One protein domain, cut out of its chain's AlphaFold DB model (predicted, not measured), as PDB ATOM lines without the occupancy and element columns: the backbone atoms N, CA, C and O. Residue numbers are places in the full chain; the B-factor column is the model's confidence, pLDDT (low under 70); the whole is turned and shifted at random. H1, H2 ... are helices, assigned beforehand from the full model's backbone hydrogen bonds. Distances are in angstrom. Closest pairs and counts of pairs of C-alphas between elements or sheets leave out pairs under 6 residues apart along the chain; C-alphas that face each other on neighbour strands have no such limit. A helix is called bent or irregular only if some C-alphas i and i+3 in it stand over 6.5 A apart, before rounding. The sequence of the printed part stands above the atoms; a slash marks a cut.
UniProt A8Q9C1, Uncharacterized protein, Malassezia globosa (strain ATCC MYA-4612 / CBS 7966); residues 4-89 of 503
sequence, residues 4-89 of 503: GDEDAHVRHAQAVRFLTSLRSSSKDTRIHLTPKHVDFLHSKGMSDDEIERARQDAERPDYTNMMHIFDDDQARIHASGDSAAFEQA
ATOM      1  N   GLY A   4     -23.521  52.934   4.768       61.12
ATOM      2  CA  GLY A   4     -22.696  51.932   5.453       61.12
ATOM      3  C   GLY A   4     -22.729  50.521   4.849       61.12
ATOM      4  O   GLY A   4     -21.788  49.762   5.073       61.12
ATOM      5  N   ASP A   5     -23.758  50.166   4.067       68.00
ATOM      6  CA  ASP A   5     -23.889  48.804   3.514       68.00
ATOM      7  C   ASP A   5     -22.937  48.566   2.328       68.00
ATOM      8  O   ASP A   5     -22.360  47.486   2.191       68.00
ATOM      9  N   GLU A   6     -22.698  49.589   1.502       74.31
ATOM     10  CA  GLU A   6     -21.763  49.517   0.367       74.31
ATOM     11  C   GLU A   6     -20.327  49.234   0.846       74.31
ATOM     12  O   GLU A   6     -19.639  48.357   0.316       74.31
ATOM     13  N   ASP A   7     -19.898  49.896   1.923       82.25
ATOM     14  CA  ASP A   7     -18.569  49.702   2.507       82.25
ATOM     15  C   ASP A   7     -18.407  48.319   3.159       82.25
ATOM     16  O   ASP A   7     -17.302  47.767   3.192       82.25
ATOM     17  N   ALA A   8     -19.490  47.730   3.675       84.44
ATOM     18  CA  ALA A   8     -19.489  46.361   4.196       84.44
ATOM     19  C   ALA A   8     -19.333  45.331   3.062       84.44
ATOM     20  O   ALA A   8     -18.514  44.414   3.162       84.44
ATOM     21  N   HIS A   9     -20.028  45.523   1.936       86.12
ATOM     22  CA  HIS A   9     -19.900  44.655   0.763       86.12
ATOM     23  C   HIS A   9     -18.500  44.698   0.138       86.12
ATOM     24  O   HIS A   9     -17.955  43.655  -0.239       86.12
ATOM     25  N   VAL A  10     -17.887  45.882   0.056       89.25
ATOM     26  CA  VAL A  10     -16.521  46.029  -0.465       89.25
ATOM     27  C   VAL A  10     -15.505  45.340   0.448       89.25
ATOM     28  O   VAL A  10     -14.624  44.634  -0.051       89.25
ATOM     29  N   ARG A  11     -15.639  45.487   1.773       90.50
ATOM     30  CA  ARG A  11     -14.781  44.806   2.758       90.50
ATOM     31  C   ARG A  11     -14.936  43.286   2.686       90.50
ATOM     32  O   ARG A  11     -13.926  42.593   2.571       90.50
ATOM     33  N   HIS A  12     -16.167  42.776   2.619       92.25
ATOM     34  CA  HIS A  12     -16.452  41.346   2.435       92.25
ATOM     35  C   HIS A  12     -15.805  40.788   1.162       92.25
ATOM     36  O   HIS A  12     -15.111  39.776   1.195       92.25
ATOM     37  N   ALA A  13     -15.942  41.487   0.030       90.50
ATOM     38  CA  ALA A  13     -15.338  41.063  -1.233       90.50
ATOM     39  C   ALA A  13     -13.796  41.039  -1.185       90.50
ATOM     40  O   ALA A  13     -13.170  40.176  -1.807       90.50
ATOM     41  N   GLN A  14     -13.171  41.969  -0.456       90.25
ATOM     42  CA  GLN A  14     -11.722  41.962  -0.224       90.25
ATOM     43  C   GLN A  14     -11.297  40.789   0.669       90.25
ATOM     44  O   GLN A  14     -10.298  40.137   0.366       90.25
ATOM     45  N   ALA A  15     -12.081  40.481   1.706       92.19
ATOM     46  CA  ALA A  15     -11.867  39.338   2.593       92.19
ATOM     47  C   ALA A  15     -11.896  38.016   1.824       92.19
ATOM     48  O   ALA A  15     -10.956  37.231   1.910       92.19
ATOM     49  N   VAL A  16     -12.935  37.810   1.005       92.25
ATOM     50  CA  VAL A  16     -13.089  36.607   0.177       92.25
ATOM     51  C   VAL A  16     -11.874  36.439  -0.731       92.25
ATOM     52  O   VAL A  16     -11.271  35.373  -0.742       92.25
ATOM     53  N   ARG A  17     -11.433  37.500  -1.421       88.50
ATOM     54  CA  ARG A  17     -10.236  37.450  -2.282       88.50
ATOM     55  C   ARG A  17      -8.969  37.075  -1.515       88.50
ATOM     56  O   ARG A  17      -8.178  36.278  -2.015       88.50
ATOM     57  N   PHE A  18      -8.775  37.641  -0.327       90.75
ATOM     58  CA  PHE A  18      -7.634  37.325   0.528       90.75
ATOM     59  C   PHE A  18      -7.650  35.853   0.961       90.75
ATOM     60  O   PHE A  18      -6.655  35.153   0.791       90.75
ATOM     61  N   LEU A  19      -8.798  35.351   1.426       90.00
ATOM     62  CA  LEU A  19      -8.964  33.953   1.830       90.00
ATOM     63  C   LEU A  19      -8.793  32.984   0.651       90.00
ATOM     64  O   LEU A  19      -8.136  31.954   0.791       90.00
ATOM     65  N   THR A  20      -9.300  33.332  -0.533       87.25
ATOM     66  CA  THR A  20      -9.073  32.556  -1.761       87.25
ATOM     67  C   THR A  20      -7.591  32.534  -2.155       87.25
ATOM     68  O   THR A  20      -7.093  31.495  -2.578       87.25
ATOM     69  N   SER A  21      -6.859  33.638  -1.976       86.19
ATOM     70  CA  SER A  21      -5.414  33.694  -2.245       86.19
ATOM     71  C   SER A  21      -4.587  32.889  -1.241       86.19
ATOM     72  O   SER A  21      -3.567  32.310  -1.609       86.19
ATOM     73  N   LEU A  22      -4.994  32.840   0.029       84.88
ATOM     74  CA  LEU A  22      -4.346  31.965   1.009       84.88
ATOM     75  C   LEU A  22      -4.550  30.498   0.633       84.88
ATOM     76  O   LEU A  22      -3.613  29.708   0.709       84.88
ATOM     77  N   ARG A  23      -5.748  30.166   0.144       79.56
ATOM     78  CA  ARG A  23      -6.072  28.832  -0.345       79.56
ATOM     79  C   ARG A  23      -5.259  28.427  -1.569       79.56
ATOM     80  O   ARG A  23      -4.883  27.275  -1.652       79.56
ATOM     81  N   SER A  24      -4.960  29.321  -2.511       73.56
ATOM     82  CA  SER A  24      -4.081  28.953  -3.634       73.56
ATOM     83  C   SER A  24      -2.642  28.695  -3.175       73.56
ATOM     84  O   SER A  24      -1.931  27.897  -3.776       73.56
ATOM     85  N   SER A  25      -2.205  29.345  -2.091       75.56
ATOM     86  CA  SER A  25      -0.880  29.112  -1.509       75.56
ATOM     87  C   SER A  25      -0.800  27.818  -0.693       75.56
ATOM     88  O   SER A  25       0.275  27.226  -0.604       75.56
ATOM     89  N   SER A  26      -1.897  27.387  -0.069       71.44
ATOM     90  CA  SER A  26      -1.979  26.131   0.674       71.44
ATOM     91  C   SER A  26      -2.605  25.056  -0.207       71.44
ATOM     92  O   SER A  26      -3.780  25.142  -0.526       71.44
ATOM     93  N   LYS A  27      -1.887  23.987  -0.554       65.62
ATOM     94  CA  LYS A  27      -2.397  22.892  -1.411       65.62
ATOM     95  C   LYS A  27      -3.603  22.112  -0.825       65.62
ATOM     96  O   LYS A  27      -4.038  21.115  -1.397       65.62
ATOM     97  N   ASP A  28      -4.146  22.559   0.303       69.75
ATOM     98  CA  ASP A  28      -5.234  21.940   1.041       69.75
ATOM     99  C   ASP A  28      -6.614  22.440   0.588       69.75
ATOM    100  O   ASP A  28      -6.829  23.593   0.212       69.75
ATOM    101  N   THR A  29      -7.600  21.546   0.650       66.81
ATOM    102  CA  THR A  29      -8.986  21.825   0.247       66.81
ATOM    103  C   THR A  29      -9.765  22.662   1.261       66.81
ATOM    104  O   THR A  29     -10.793  23.232   0.896       66.81
ATOM    105  N   ARG A  30      -9.287  22.762   2.510       71.75
ATOM    106  CA  ARG A  30      -9.894  23.552   3.592       71.75
ATOM    107  C   ARG A  30      -8.983  24.704   3.991       71.75
ATOM    108  O   ARG A  30      -7.779  24.521   4.148       71.75
ATOM    109  N   ILE A  31      -9.567  25.885   4.185       75.69
ATOM    110  CA  ILE A  31      -8.814  27.090   4.529       75.69
ATOM    111  C   ILE A  31      -8.567  27.095   6.042       75.69
ATOM    112  O   ILE A  31      -9.465  27.392   6.829       75.69
ATOM    113  N   HIS A  32      -7.346  26.775   6.467       78.75
ATOM    114  CA  HIS A  32      -6.940  26.916   7.865       78.75
ATOM    115  C   HIS A  32      -6.608  28.386   8.167       78.75
ATOM    116  O   HIS A  32      -5.532  28.884   7.824       78.75
ATOM    117  N   LEU A  33      -7.535  29.106   8.807       83.69
ATOM    118  CA  LEU A  33      -7.274  30.463   9.295       83.69
ATOM    119  C   LEU A  33      -6.318  30.394  10.489       83.69
ATOM    120  O   LEU A  33      -6.666  29.906  11.562       83.69
ATOM    121  N   THR A  34      -5.099  30.897  10.303       88.88
ATOM    122  CA  THR A  34      -4.200  31.168  11.428       88.88
ATOM    123  C   THR A  34      -4.724  32.378  12.213       88.88
ATOM    124  O   THR A  34      -5.338  33.261  11.607       88.88
ATOM    125  N   PRO A  35      -4.453  32.485  13.528       88.75
ATOM    126  CA  PRO A  35      -4.876  33.645  14.322       88.75
ATOM    127  C   PRO A  35      -4.372  34.971  13.730       88.75
ATOM    128  O   PRO A  35      -5.098  35.954  13.711       88.75
ATOM    129  N   LYS A  36      -3.196  34.971  13.086       89.62
ATOM    130  CA  LYS A  36      -2.649  36.146  12.389       89.62
ATOM    131  C   LYS A  36      -3.522  36.629  11.225       89.62
ATOM    132  O   LYS A  36      -3.559  37.823  10.938       89.62
ATOM    133  N   HIS A  37      -4.195  35.717  10.523       91.38
ATOM    134  CA  HIS A  37      -5.103  36.069   9.426       91.38
ATOM    135  C   HIS A  37      -6.403  36.678   9.960       91.38
ATOM    136  O   HIS A  37      -6.929  37.609   9.355       91.38
ATOM    137  N   VAL A  38      -6.882  36.181  11.103       92.56
ATOM    138  CA  VAL A  38      -8.056  36.711  11.806       92.56
ATOM    139  C   VAL A  38      -7.759  38.117  12.337       92.56
ATOM    140  O   VAL A  38      -8.488  39.051  12.014       92.56
ATOM    141  N   ASP A  39      -6.616  38.312  13.004       93.88
ATOM    142  CA  ASP A  39      -6.164  39.624  13.492       93.88
ATOM    143  C   ASP A  39      -6.031  40.652  12.356       93.88
ATOM    144  O   ASP A  39      -6.409  41.818  12.494       93.88
ATOM    145  N   PHE A  40      -5.532  40.222  11.190       94.19
ATOM    146  CA  PHE A  40      -5.448  41.079  10.010       94.19
ATOM    147  C   PHE A  40      -6.835  41.511   9.515       94.19
ATOM    148  O   PHE A  40      -7.032  42.689   9.216       94.19
ATOM    149  N   LEU A  41      -7.809  40.603   9.454       94.69
ATOM    150  CA  LEU A  41      -9.172  40.930   9.021       94.69
ATOM    151  C   LEU A  41      -9.907  41.808  10.048       94.69
ATOM    152  O   LEU A  41     -10.590  42.757   9.654       94.69
ATOM    153  N   HIS A  42      -9.666  41.607  11.345       94.56
ATOM    154  CA  HIS A  42     -10.127  42.526  12.388       94.56
ATOM    155  C   HIS A  42      -9.512  43.917  12.264       94.56
ATOM    156  O   HIS A  42     -10.226  44.912  12.381       94.56
ATOM    157  N   SER A  43      -8.217  44.019  11.939       94.06
ATOM    158  CA  SER A  43      -7.569  45.317  11.686       94.06
ATOM    159  C   SER A  43      -8.168  46.059  10.480       94.06
ATOM    160  O   SER A  43      -8.049  47.278  10.370       94.06
ATOM    161  N   LYS A  44      -8.853  45.334   9.584       92.06
ATOM    162  CA  LYS A  44      -9.632  45.882   8.460       92.06
ATOM    163  C   LYS A  44     -11.089  46.189   8.819       92.06
ATOM    164  O   LYS A  44     -11.873  46.550   7.941       92.06
ATOM    165  N   GLY A  45     -11.432  46.096  10.102       92.12
ATOM    166  CA  GLY A  45     -12.744  46.422  10.641       92.12
ATOM    167  C   GLY A  45     -13.814  45.386  10.317       92.12
ATOM    168  O   GLY A  45     -14.973  45.774  10.206       92.12
ATOM    169  N   MET A  46     -13.446  44.117  10.104       92.44
ATOM    170  CA  MET A  46     -14.416  43.027   9.963       92.44
ATOM    171  C   MET A  46     -14.700  42.373  11.311       92.44
ATOM    172  O   MET A  46     -13.791  42.132  12.111       92.44
ATOM    173  N   SER A  47     -15.975  42.091  11.543       94.50
ATOM    174  CA  SER A  47     -16.438  41.290  12.677       94.50
ATOM    175  C   SER A  47     -16.213  39.796  12.429       94.50
ATOM    176  O   SER A  47     -16.114  39.361  11.281       94.50
ATOM    177  N   ASP A  48     -16.165  38.997  13.497       93.19
ATOM    178  CA  ASP A  48     -16.008  37.537  13.402       93.19
ATOM    179  C   ASP A  48     -17.076  36.887  12.510       93.19
ATOM    180  O   ASP A  48     -16.770  36.023  11.687       93.19
ATOM    181  N   ASP A  49     -18.318  37.369  12.595       93.25
ATOM    182  CA  ASP A  49     -19.438  36.874  11.790       93.25
ATOM    183  C   ASP A  49     -19.259  37.162  10.288       93.25
ATOM    184  O   ASP A  49     -19.652  36.362   9.434       93.25
ATOM    185  N   GLU A  50     -18.657  38.304   9.940       92.00
ATOM    186  CA  GLU A  50     -18.336  38.667   8.554       92.00
ATOM    187  C   GLU A  50     -17.154  37.853   8.022       92.00
ATOM    188  O   GLU A  50     -17.180  37.411   6.872       92.00
ATOM    189  N   ILE A  51     -16.147  37.609   8.864       92.75
ATOM    190  CA  ILE A  51     -14.987  36.775   8.533       92.75
ATOM    191  C   ILE A  51     -15.438  35.339   8.248       92.75
ATOM    192  O   ILE A  51     -15.041  34.752   7.238       92.75
ATOM    193  N   GLU A  52     -16.317  34.787   9.084       91.69
ATOM    194  CA  GLU A  52     -16.858  33.439   8.913       91.69
ATOM    195  C   GLU A  52     -17.747  33.334   7.663       91.69
ATOM    196  O   GLU A  52     -17.649  32.369   6.900       91.69
ATOM    197  N   ARG A  53     -18.549  34.366   7.367       90.50
ATOM    198  CA  ARG A  53     -19.324  34.435   6.118       90.50
ATOM    199  C   ARG A  53     -18.415  34.499   4.887       90.50
ATOM    200  O   ARG A  53     -18.677  33.819   3.896       90.50
ATOM    201  N   ALA A  54     -17.336  35.281   4.942       91.00
ATOM    202  CA  ALA A  54     -16.360  35.373   3.858       91.00
ATOM    203  C   ALA A  54     -15.608  34.050   3.651       91.00
ATOM    204  O   ALA A  54     -15.326  33.673   2.512       91.00
ATOM    205  N   ARG A  55     -15.330  33.315   4.735       89.00
ATOM    206  CA  ARG A  55     -14.746  31.968   4.685       89.00
ATOM    207  C   ARG A  55     -15.668  30.988   3.962       89.00
ATOM    208  O   ARG A  55     -15.220  30.302   3.048       89.00
ATOM    209  N   GLN A  56     -16.953  30.970   4.311       88.75
ATOM    210  CA  GLN A  56     -17.949  30.109   3.660       88.75
ATOM    211  C   GLN A  56     -18.116  30.435   2.169       88.75
ATOM    212  O   GLN A  56     -18.200  29.527   1.340       88.75
ATOM    213  N   ASP A  57     -18.108  31.721   1.808       86.69
ATOM    214  CA  ASP A  57     -18.169  32.149   0.409       86.69
ATOM    215  C   ASP A  57     -16.905  31.760  -0.376       86.69
ATOM    216  O   ASP A  57     -17.006  31.334  -1.527       86.69
ATOM    217  N   ALA A  58     -15.721  31.836   0.242       84.56
ATOM    218  CA  ALA A  58     -14.461  31.385  -0.357       84.56
ATOM    219  C   ALA A  58     -14.371  29.848  -0.502       84.56
ATOM    220  O   ALA A  58     -13.608  29.341  -1.332       84.56
ATOM    221  N   GLU A  59     -15.147  29.097   0.284       83.44
ATOM    222  CA  GLU A  59     -15.234  27.633   0.225       83.44
ATOM    223  C   GLU A  59     -16.270  27.117  -0.790       83.44
ATOM    224  O   GLU A  59     -16.282  25.919  -1.084       83.44
ATOM    225  N   ARG A  60     -17.101  27.986  -1.392       79.19
ATOM    226  CA  ARG A  60     -18.116  27.550  -2.367       79.19
ATOM    227  C   ARG A  60     -17.494  26.890  -3.615       79.19
ATOM    228  O   ARG A  60     -16.605  27.472  -4.244       79.19
ATOM    229  N   PRO A  61     -18.019  25.726  -4.055       60.31
ATOM    230  CA  PRO A  61     -17.465  24.942  -5.166       60.31
ATOM    231  C   PRO A  61     -17.550  25.637  -6.538       60.31
ATOM    232  O   PRO A  61     -16.797  25.314  -7.457       60.31
ATOM    233  N   ASP A  62     -18.411  26.644  -6.685       59.47
ATOM    234  CA  ASP A  62     -18.518  27.416  -7.931       59.47
ATOM    235  C   ASP A  62     -17.231  28.196  -8.255       59.47
ATOM    236  O   ASP A  62     -16.930  28.441  -9.424       59.47
ATOM    237  N   TYR A  63     -16.437  28.545  -7.238       54.81
ATOM    238  CA  TYR A  63     -15.138  29.197  -7.411       54.81
ATOM    239  C   TYR A  63     -13.986  28.191  -7.542       54.81
ATOM    240  O   TYR A  63     -12.965  28.513  -8.145       54.81
ATOM    241  N   THR A  64     -14.153  26.956  -7.054       56.09
ATOM    242  CA  THR A  64     -13.100  25.926  -7.093       56.09
ATOM    243  C   THR A  64     -12.891  25.360  -8.488       56.09
ATOM    244  O   THR A  64     -11.754  25.132  -8.889       56.09
ATOM    245  N   ASN A  65     -13.973  25.178  -9.251       55.22
ATOM    246  CA  ASN A  65     -13.883  24.636 -10.607       55.22
ATOM    247  C   ASN A  65     -13.272  25.622 -11.607       55.22
ATOM    248  O   ASN A  65     -12.610  25.190 -12.541       55.22
ATOM    249  N   MET A  66     -13.456  26.936 -11.425       56.53
ATOM    250  CA  MET A  66     -12.798  27.908 -12.304       56.53
ATOM    251  C   MET A  66     -11.300  28.023 -12.007       56.53
ATOM    252  O   MET A  66     -10.523  28.196 -12.937       56.53
ATOM    253  N   MET A  67     -10.881  27.896 -10.744       57.81
ATOM    254  CA  MET A  67      -9.484  28.119 -10.351       57.81
ATOM    255  C   MET A  67      -8.534  27.010 -10.830       57.81
ATOM    256  O   MET A  67      -7.464  27.322 -11.334       57.81
ATOM    257  N   HIS A  68      -8.945  25.735 -10.755       57.34
ATOM    258  CA  HIS A  68      -8.131  24.622 -11.273       57.34
ATOM    259  C   HIS A  68      -7.859  24.743 -12.775       57.34
ATOM    260  O   HIS A  68      -6.773  24.404 -13.227       57.34
ATOM    261  N   ILE A  69      -8.818  25.284 -13.531       56.72
ATOM    262  CA  ILE A  69      -8.661  25.512 -14.970       56.72
ATOM    263  C   ILE A  69      -7.612  26.607 -15.223       56.72
ATOM    264  O   ILE A  69      -6.779  26.453 -16.109       56.72
ATOM    265  N   PHE A  70      -7.601  27.679 -14.421       57.41
ATOM    266  CA  PHE A  70      -6.615  28.753 -14.565       57.41
ATOM    267  C   PHE A  70      -5.200  28.337 -14.154       57.41
ATOM    268  O   PHE A  70      -4.261  28.700 -14.856       57.41
ATOM    269  N   ASP A  71      -5.033  27.575 -13.070       57.34
ATOM    270  CA  ASP A  71      -3.703  27.121 -12.636       57.34
ATOM    271  C   ASP A  71      -3.120  26.057 -13.585       57.34
ATOM    272  O   ASP A  71      -1.930  26.118 -13.900       57.34
ATOM    273  N   ASP A  72      -3.940  25.134 -14.109       58.53
ATOM    274  CA  ASP A  72      -3.496  24.154 -15.116       58.53
ATOM    275  C   ASP A  72      -3.146  24.826 -16.456       58.53
ATOM    276  O   ASP A  72      -2.153  24.458 -17.094       58.53
ATOM    277  N   ASP A  73      -3.912  25.838 -16.877       53.97
ATOM    278  CA  ASP A  73      -3.615  26.603 -18.091       53.97
ATOM    279  C   ASP A  73      -2.371  27.483 -17.907       53.97
ATOM    280  O   ASP A  73      -1.515  27.541 -18.789       53.97
ATOM    281  N   GLN A  74      -2.206  28.123 -16.748       57.22
ATOM    282  CA  GLN A  74      -1.056  28.977 -16.476       57.22
ATOM    283  C   GLN A  74       0.237  28.162 -16.319       57.22
ATOM    284  O   GLN A  74       1.274  28.551 -16.859       57.22
ATOM    285  N   ALA A  75       0.187  26.994 -15.671       60.31
ATOM    286  CA  ALA A  75       1.323  26.076 -15.603       60.31
ATOM    287  C   ALA A  75       1.708  25.522 -16.987       60.31
ATOM    288  O   ALA A  75       2.896  25.370 -17.277       60.31
ATOM    289  N   ARG A  76       0.731  25.277 -17.874       56.78
ATOM    290  CA  ARG A  76       0.993  24.883 -19.268       56.78
ATOM    291  C   ARG A  76       1.631  26.004 -20.082       56.78
ATOM    292  O   ARG A  76       2.606  25.736 -20.773       56.78
ATOM    293  N   ILE A  77       1.146  27.239 -19.954       55.62
ATOM    294  CA  ILE A  77       1.664  28.411 -20.682       55.62
ATOM    295  C   ILE A  77       3.081  28.794 -20.224       55.62
ATOM    296  O   ILE A  77       3.889  29.246 -21.025       55.62
ATOM    297  N   HIS A  78       3.429  28.591 -18.949       58.38
ATOM    298  CA  HIS A  78       4.799  28.840 -18.482       58.38
ATOM    299  C   HIS A  78       5.790  27.722 -18.849       58.38
ATOM    300  O   HIS A  78       6.993  27.977 -18.889       58.38
ATOM    301  N   ALA A  79       5.311  26.502 -19.119       60.44
ATOM    302  CA  ALA A  79       6.153  25.368 -19.501       60.44
ATOM    303  C   ALA A  79       6.385  25.265 -21.020       60.44
ATOM    304  O   ALA A  79       7.443  24.793 -21.438       60.44
ATOM    305  N   SER A  80       5.441  25.715 -21.853       53.91
ATOM    306  CA  SER A  80       5.623  25.824 -23.302       53.91
ATOM    307  C   SER A  80       5.801  27.289 -23.695       53.91
ATOM    308  O   SER A  80       4.877  28.086 -23.610       53.91
ATOM    309  N   GLY A  81       7.010  27.669 -24.127       60.97
ATOM    310  CA  GLY A  81       7.252  29.018 -24.651       60.97
ATOM    311  C   GLY A  81       6.233  29.379 -25.740       60.97
ATOM    312  O   GLY A  81       5.846  28.507 -26.517       60.97
ATOM    313  N   ASP A  82       5.806  30.646 -25.793       57.81
ATOM    314  CA  ASP A  82       4.676  31.147 -26.602       57.81
ATOM    315  C   ASP A  82       4.629  30.643 -28.064       57.81
ATOM    316  O   ASP A  82       3.551  30.527 -28.647       57.81
ATOM    317  N   SER A  83       5.771  30.301 -28.674       63.78
ATOM    318  CA  SER A  83       5.833  29.728 -30.027       63.78
ATOM    319  C   SER A  83       5.350  28.275 -30.109       63.78
ATOM    320  O   SER A  83       4.677  27.910 -31.071       63.78
ATOM    321  N   ALA A  84       5.636  27.453 -29.096       65.19
ATOM    322  CA  ALA A  84       5.265  26.039 -29.061       65.19
ATOM    323  C   ALA A  84       3.756  25.846 -28.841       65.19
ATOM    324  O   ALA A  84       3.162  24.920 -29.391       65.19
ATOM    325  N   ALA A  85       3.112  26.754 -28.099       61.78
ATOM    326  CA  ALA A  85       1.658  26.759 -27.937       61.78
ATOM    327  C   ALA A  85       0.933  27.041 -29.269       61.78
ATOM    328  O   ALA A  85      -0.098  26.431 -29.562       61.78
ATOM    329  N   PHE A  86       1.494  27.920 -30.107       65.88
ATOM    330  CA  PHE A  86       0.957  28.218 -31.436       65.88
ATOM    331  C   PHE A  86       1.202  27.092 -32.451       65.88
ATOM    332  O   PHE A  86       0.301  26.793 -33.235       65.88
ATOM    333  N   GLU A  87       2.367  26.436 -32.423       71.94
ATOM    334  CA  GLU A  87       2.638  25.260 -33.265       71.94
ATOM    335  C   GLU A  87       1.745  24.073 -32.892       71.94
ATOM    336  O   GLU A  87       1.124  23.479 -33.769       71.94
ATOM    337  N   GLN A  88       1.561  23.799 -31.599       70.12
ATOM    338  CA  GLN A  88       0.678  22.727 -31.141       70.12
ATOM    339  C   GLN A  88      -0.790  22.976 -31.527       70.12
ATOM    340  O   GLN A  88      -1.506  22.048 -31.915       70.12
ATOM    341  N   ALA A  89      -1.248  24.231 -31.467       69.94
ATOM    342  CA  ALA A  89      -2.570  24.600 -31.959       69.94
ATOM    343  C   ALA A  89      -2.669  24.410 -33.483       69.94
ATOM    344  O   ALA A  89      -3.638  23.820 -33.960       69.94
TER     345      ALA A  89
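AT A GLANCE: This is residues 4 to 89 of the 503 residues of an uncharacterized protein of Malassezia globosa (strain ATCC MYA-4612 / CBS 7966) (UniProt A8Q9C1). A small head of three helices has a helical arm reaching away from it: the long helix H1 crosses H3, short H2 runs beside H1 the opposite way, and H4 leads off to H5 at the far end. The arm makes much of the length, and the contacts are few, with H5 touching no helix. The printed part has 86 residues with five named helices, in the order H1, H2, H3, H4, H5, and no named strand; its class is all helix. The whole is loose, with a radius of gyration of the C-alphas of 16.8 A, and elongated, spanning 53 by 27 by 22 A.

IN THESE COORDINATES: H1, the longest helix, covers residues 4 to 25 and measures 32.3 A from first to last C-alpha, beginning at C-alpha 4 at (-22.696, 51.932, 5.453). H3 covers residues 48 to 59 and measures 16.5 A. H2 covers residues 35 to 43 and measures 12.3 A. H4 covers residues 61 to 79 and measures 27.6 A, from C-alpha 61 at (-17.465, 24.942, -5.166). H4 is neither bent nor irregular, but only just: C-alphas 62 and 65 are 6.0 A apart. H5 covers residues 82 to 89, measures 11.1 A and ends at C-alpha 89 at (-2.570, 24.600, -31.959).

HOW THE PARTS SIT: H1 touches H3 with residues 12 to 20 alone, and their closest C-alphas, those of Val 16 and Ala 54, are 5.1 A apart. These two helices run the same way at a steep tilt of 51 degrees. H1 and H2 are close but not clearly touching, with the C-alphas of Ala 15 and Leu 41 closest at 7.1 A. They run opposite ways at a shallow tilt of 24 degrees. H2 and H3 only just touch, with 3 pairs of C-alphas within 8 A, the closest being those of Leu 41 and Ile 51 at 7.2 A. H3 touches H2 with residues 48 to 51 alone. Their tilt is steep at 65 degrees, and they run opposite ways. H1 and H4 are near each other, with 6 pairs of C-alphas within 10 A. H3 and H4 meet only through their link. H4 and H5 are close but not clearly touching, with the C-alphas of Ile 77 and Ala 85 closest at 7.4 A, and at 71 degrees they are only just about perpendicular. H5 is apart from H1, H2 and H3, and H2 is apart from H4. Every O i to N i+4 pair is within hydrogen-bond range in H1, H2 and H3, against 13 of 15 in H4 and 3 of 4 in H5.

THE WHOLE: The two C-alphas farthest apart, those of Gly 4 and Glu 87, are 53.4 A apart. The printed part has no cut. The links from H2 to H3, H3 to H4 and H4 to H5 are tight, and that from H1 to H2, of 9 residues, is short. The mean pLDDT of the printed part is 76.9; residues 4 to 5, 27 to 29, 61 to 86 and 89 are under 70.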